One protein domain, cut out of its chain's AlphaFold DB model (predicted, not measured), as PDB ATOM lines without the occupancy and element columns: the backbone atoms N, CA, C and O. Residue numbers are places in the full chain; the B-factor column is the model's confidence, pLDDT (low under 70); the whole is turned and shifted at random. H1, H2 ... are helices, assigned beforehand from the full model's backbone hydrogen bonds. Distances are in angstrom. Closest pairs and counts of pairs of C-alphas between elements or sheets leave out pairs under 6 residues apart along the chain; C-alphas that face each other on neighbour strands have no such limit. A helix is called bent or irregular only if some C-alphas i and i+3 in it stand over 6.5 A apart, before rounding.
ATOM      1  N   PRO A   2      51.657  21.685 -16.088       75.06
ATOM      2  CA  PRO A   2      51.780  21.241 -14.701       75.06
ATOM      3  C   PRO A   2      50.487  20.544 -14.246       75.06
ATOM      4  O   PRO A   2      49.405  20.905 -14.704       75.06
ATOM      5  N   LEU A   3      50.597  19.545 -13.366       79.56
ATOM      6  CA  LEU A   3      49.439  18.936 -12.708       79.56
ATOM      7  C   LEU A   3      49.052  19.837 -11.526       79.56
ATOM      8  O   LEU A   3      49.756  19.864 -10.524       79.56
ATOM      9  N   LEU A   4      48.000  20.646 -11.692       80.75
ATOM     10  CA  LEU A   4      47.625  21.707 -10.742       80.75
ATOM     11  C   LEU A   4      46.992  21.181  -9.444       80.75
ATOM     12  O   LEU A   4      47.142  21.811  -8.405       80.75
ATOM     13  N   HIS A   5      46.317  20.034  -9.511       84.44
ATOM     14  CA  HIS A   5      45.571  19.428  -8.403       84.44
ATOM     15  C   HIS A   5      46.035  17.981  -8.190       84.44
ATOM     16  O   HIS A   5      45.255  17.041  -8.259       84.44
ATOM     17  N   TYR A   6      47.349  17.806  -8.036       88.62
ATOM     18  CA  TYR A   6      47.998  16.512  -7.821       88.62
ATOM     19  C   TYR A   6      49.240  16.689  -6.952       88.62
ATOM     20  O   TYR A   6      50.023  17.619  -7.166       88.62
ATOM     21  N   SER A   7      49.473  15.745  -6.046       88.88
ATOM     22  CA  SER A   7      50.772  15.553  -5.404       88.88
ATOM     23  C   SER A   7      51.083  14.060  -5.283       88.88
ATOM     24  O   SER A   7      50.177  13.233  -5.323       88.88
ATOM     25  N   ASP A   8      52.358  13.698  -5.124       91.62
ATOM     26  CA  ASP A   8      52.722  12.290  -4.903       91.62
ATOM     27  C   ASP A   8      52.150  11.756  -3.571       91.62
ATOM     28  O   ASP A   8      51.858  10.566  -3.462       91.62
ATOM     29  N   ASP A   9      51.961  12.641  -2.583       93.06
ATOM     30  CA  ASP A   9      51.402  12.316  -1.266       93.06
ATOM     31  C   ASP A   9      49.861  12.212  -1.279       93.06
ATOM     32  O   ASP A   9      49.294  11.471  -0.475       93.06
ATOM     33  N   ASP A  10      49.189  12.911  -2.202       89.19
ATOM     34  CA  ASP A  10      47.746  12.825  -2.460       89.19
ATOM     35  C   ASP A  10      47.455  12.864  -3.977       89.19
ATOM     36  O   ASP A  10      47.352  13.948  -4.574       89.19
ATOM     37  N   PRO A  11      47.356  11.684  -4.619       88.94
ATOM     38  CA  PRO A  11      47.084  11.564  -6.049       88.94
ATOM     39  C   PRO A  11      45.681  11.996  -6.480       88.94
ATOM     40  O   PRO A  11      45.508  12.310  -7.656       88.94
ATOM     41  N   ASP A  12      44.714  11.995  -5.558       90.50
ATOM     42  CA  ASP A  12      43.297  12.291  -5.810       90.50
ATOM     43  C   ASP A  12      42.916  13.661  -5.214       90.50
ATOM     44  O   ASP A  12      41.774  13.900  -4.809       90.50
ATOM     45  N   LEU A  13      43.890  14.571  -5.119       88.25
ATOM     46  CA  LEU A  13      43.713  15.901  -4.535       88.25
ATOM     47  C   LEU A  13      42.617  16.711  -5.250       88.25
ATOM     48  O   LEU A  13      41.927  17.503  -4.618       88.25
ATOM     49  N   ASP A  14      42.416  16.477  -6.546       85.31
ATOM     50  CA  ASP A  14      41.331  17.046  -7.352       85.31
ATOM     51  C   ASP A  14      39.919  16.608  -6.918       85.31
ATOM     52  O   ASP A  14      38.941  17.269  -7.272       85.31
ATOM     53  N   PHE A  15      39.807  15.531  -6.139       84.94
ATOM     54  CA  PHE A  15      38.562  15.072  -5.519       84.94
ATOM     55  C   PHE A  15      38.512  15.316  -4.009       84.94
ATOM     56  O   PHE A  15      37.422  15.526  -3.469       84.94
ATOM     57  N   ASN A  16      39.655  15.249  -3.325       88.44
ATOM     58  CA  ASN A  16      39.728  15.354  -1.867       88.44
ATOM     59  C   ASN A  16      39.668  16.806  -1.372       88.44
ATOM     60  O   ASN A  16      39.123  17.053  -0.296       88.44
ATOM     61  N   ASP A  17      40.203  17.757  -2.143       84.56
ATOM     62  CA  ASP A  17      40.179  19.180  -1.810       84.56
ATOM     63  C   ASP A  17      39.005  19.888  -2.500       84.56
ATOM     64  O   ASP A  17      39.003  20.128  -3.710       84.56
ATOM     65  N   THR A  18      37.987  20.230  -1.709       82.38
ATOM     66  CA  THR A  18      36.779  20.920  -2.178       82.38
ATOM     67  C   THR A  18      36.705  22.384  -1.742       82.38
ATOM     68  O   THR A  18      35.667  23.013  -1.949       82.38
ATOM     69  N   ASP A  19      37.766  22.938  -1.143       86.06
ATOM     70  CA  ASP A  19      37.777  24.313  -0.614       86.06
ATOM     71  C   ASP A  19      38.036  25.379  -1.704       86.06
ATOM     72  O   ASP A  19      38.062  26.581  -1.426       86.06
ATOM     73  N   GLY A  20      38.221  24.950  -2.956       83.38
ATOM     74  CA  GLY A  20      38.508  25.815  -4.102       83.38
ATOM     75  C   GLY A  20      37.367  26.760  -4.507       83.38
ATOM     76  O   GLY A  20      36.183  26.510  -4.273       83.38
ATOM     77  N   GLU A  21      37.726  27.854  -5.184       90.44
ATOM     78  CA  GLU A  21      36.770  28.837  -5.704       90.44
ATOM     79  C   GLU A  21      36.315  28.465  -7.136       90.44
ATOM     80  O   GLU A  21      37.158  28.266  -8.022       90.44
ATOM     81  N   PRO A  22      34.998  28.370  -7.415       89.50
ATOM     82  CA  PRO A  22      34.500  27.966  -8.733       89.50
ATOM     83  C   PRO A  22      34.958  28.848  -9.906       89.50
ATOM     84  O   PRO A  22      35.215  28.335 -10.999       89.50
ATOM     85  N   GLY A  23      35.058  30.165  -9.718       94.25
ATOM     86  CA  GLY A  23      35.547  31.102 -10.731       94.25
ATOM     87  C   GLY A  23      37.021  30.893 -11.085       94.25
ATOM     88  O   GLY A  23      37.378  30.915 -12.266       94.25
ATOM     89  N   GLU A  24      37.874  30.621 -10.100       91.50
ATOM     90  CA  GLU A  24      39.279  30.254 -10.305       91.50
ATOM     91  C   GLU A  24      39.413  28.944 -11.089       91.50
ATOM     92  O   GLU A  24      40.184  28.882 -12.056       91.50
ATOM     93  N   ALA A  25      38.611  27.932 -10.740       88.88
ATOM     94  CA  ALA A  25      38.558  26.661 -11.460       88.88
ATOM     95  C   ALA A  25      38.107  26.854 -12.920       88.88
ATOM     96  O   ALA A  25      38.744  26.347 -13.849       88.88
ATOM     97  N   ALA A  26      37.065  27.660 -13.154       92.50
ATOM     98  CA  ALA A  26      36.595  27.991 -14.499       92.50
ATOM     99  C   ALA A  26      37.660  28.749 -15.310       92.50
ATOM    100  O   ALA A  26      37.885  28.451 -16.487       92.50
ATOM    101  N   ALA A  27      38.364  29.698 -14.690       94.31
ATOM    102  CA  ALA A  27      39.445  30.430 -15.338       94.31
ATOM    103  C   ALA A  27      40.629  29.514 -15.689       94.31
ATOM    104  O   ALA A  27      41.220  29.665 -16.761       94.31
ATOM    105  N   ALA A  28      40.982  28.566 -14.814       91.56
ATOM    106  CA  ALA A  28      41.997  27.554 -15.094       91.56
ATOM    107  C   ALA A  28      41.596  26.670 -16.277       91.56
ATOM    108  O   ALA A  28      42.366  26.548 -17.231       91.56
ATOM    109  N   TRP A  29      40.366  26.157 -16.275       91.31
ATOM    110  CA  TRP A  29      39.829  25.371 -17.381       91.31
ATOM    111  C   TRP A  29      39.873  26.128 -18.718       91.31
ATOM    112  O   TRP A  29      40.381  25.594 -19.704       91.31
ATOM    113  N   CYS A  30      39.441  27.394 -18.761       95.88
ATOM    114  CA  CYS A  30      39.510  28.215 -19.976       95.88
ATOM    115  C   CYS A  30      40.941  28.341 -20.528       95.88
ATOM    116  O   CYS A  30      41.144  28.218 -21.739       95.88
ATOM    117  N   ARG A  31      41.947  28.528 -19.658       95.38
ATOM    118  CA  ARG A  31      43.361  28.586 -20.076       95.38
ATOM    119  C   ARG A  31      43.837  27.268 -20.689       95.38
ATOM    120  O   ARG A  31      44.521  27.287 -21.711       95.38
ATOM    121  N   GLU A  32      43.454  26.134 -20.105       93.44
ATOM    122  CA  GLU A  32      43.794  24.807 -20.636       93.44
ATOM    123  C   GLU A  32      43.104  24.532 -21.982       93.44
ATOM    124  O   GLU A  32      43.723  23.988 -22.901       93.44
ATOM    125  N   VAL A  33      41.849  24.972 -22.154       95.19
ATOM    126  CA  VAL A  33      41.131  24.895 -23.439       95.19
ATOM    127  C   VAL A  33      41.857  25.701 -24.516       95.19
ATOM    128  O   VAL A  33      42.081  25.192 -25.616       95.19
ATOM    129  N   GLU A  34      42.249  26.943 -24.222       97.31
ATOM    130  CA  GLU A  34      43.013  27.769 -25.164       97.31
ATOM    131  C   GLU A  34      44.357  27.139 -25.528       97.31
ATOM    132  O   GLU A  34      44.746  27.137 -26.697       97.31
ATOM    133  N   TRP A  35      45.061  26.580 -24.546       95.62
ATOM    134  CA  TRP A  35      46.318  25.884 -24.784       95.62
ATOM    135  C   TRP A  35      46.134  24.654 -25.681       95.62
ATOM    136  O   TRP A  35      46.870  24.481 -26.653       95.62
ATOM    137  N   SER A  36      45.119  23.834 -25.398       95.00
ATOM    138  CA  SER A  36      44.763  22.663 -26.204       95.00
ATOM    139  C   SER A  36      44.452  23.048 -27.654       95.00
ATOM    140  O   SER A  36      44.972  22.425 -28.580       95.00
ATOM    141  N   ARG A  37      43.700  24.139 -27.872       96.69
ATOM    142  CA  ARG A  37      43.423  24.668 -29.219       96.69
ATOM    143  C   ARG A  37      44.701  25.023 -29.974       96.69
ATOM    144  O   ARG A  37      44.867  24.563 -31.093       96.69
ATOM    145  N   ARG A  38      45.647  25.731 -29.344       97.81
ATOM    146  CA  ARG A  38      46.938  26.067 -29.982       97.81
ATOM    147  C   ARG A  38      47.731  24.828 -30.404       97.81
ATOM    148  O   ARG A  38      48.387  24.863 -31.440       97.81
ATOM    149  N   ILE A  39      47.687  23.748 -29.617       96.06
ATOM    150  CA  ILE A  39      48.334  22.476 -29.981       96.06
ATOM    151  C   ILE A  39      47.658  21.865 -31.210       96.06
ATOM    152  O   ILE A  39      48.345  21.443 -32.135       96.06
ATOM    153  N   VAL A  40      46.324  21.808 -31.210       97.19
ATOM    154  CA  VAL A  40      45.547  21.227 -32.313       97.19
ATOM    155  C   VAL A  40      45.729  22.032 -33.600       97.19
ATOM    156  O   VAL A  40      45.938  21.435 -34.649       97.19
ATOM    157  N   ASP A  41      45.725  23.363 -33.518       98.12
ATOM    158  CA  ASP A  41      45.896  24.260 -34.668       98.12
ATOM    159  C   ASP A  41      47.280  24.129 -35.328       98.12
ATOM    160  O   ASP A  41      47.446  24.448 -36.505       98.12
ATOM    161  N   ALA A  42      48.282  23.650 -34.585       97.88
ATOM    162  CA  ALA A  42      49.637  23.418 -35.078       97.88
ATOM    163  C   ALA A  42      49.849  22.015 -35.682       97.88
ATOM    164  O   ALA A  42      50.969  21.702 -36.092       97.88
ATOM    165  N   ALA A  43      48.814  21.169 -35.725       97.44
ATOM    166  CA  ALA A  43      48.899  19.770 -36.139       97.44
ATOM    167  C   ALA A  43      47.841  19.400 -37.192       97.44
ATOM    168  O   ALA A  43      46.788  20.025 -37.322       97.44
TER     169      ALA A  43
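This is residues 2 to 43 of the 91 residues of an uncharacterized protein of Streptomonospora sp. M2 (UniProt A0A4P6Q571). The domain is a loose, open hook: one long helix, H2, makes one arm, and residues 2 to 21, loops with the short helix H1 among them, make the other part, which turns back beside the gap. Most of H2 sticks out, with residues 29 to 41 of the helix and the end at 42 and 43 standing free. The printed part has 42 residues with two named helices, H1 then H2 along the chain, no named strand, and the class all helix. It is loose, with a radius of gyration of the C-alphas of 13.0 A, and flat, with spans of 35 by 25 by 11 A.

H2 is residues 22 to 41, 28.6 A from first to last C-alpha, from C-alpha 22 at (34.500, 27.966, -8.733) to C-alpha 41 at (45.896, 24.260, -34.668). H1 is residues 13 to 16, with C-alpha 13 at (43.713, 15.901, -4.535), and is 4.8 A long.

H2 and H1 are apart, with no C-alpha of the one within 8 A of the other, though a tight link of 5 residues joins them. Residues 18 to 27, of which 22 to 27 belong to H2, stand free, and so do residues 7 to 12. In H2 every O i to N i+4 pair is within hydrogen-bond range. H1, with 4 residues, is too short for such a pair; its one O i to N i+3 pair is within range. Neither helix is bent.

The two C-alphas farthest apart are those of Asp 19 and Ala 43, at 37.5 A, and the first and last printed C-alphas, of Pro 2 and Ala 43, are 21.7 A apart. The printed part has no cut. The mean pLDDT of the printed part is 90.6, with 94 in H2 and 87 in H1, and no printed residue is under 70.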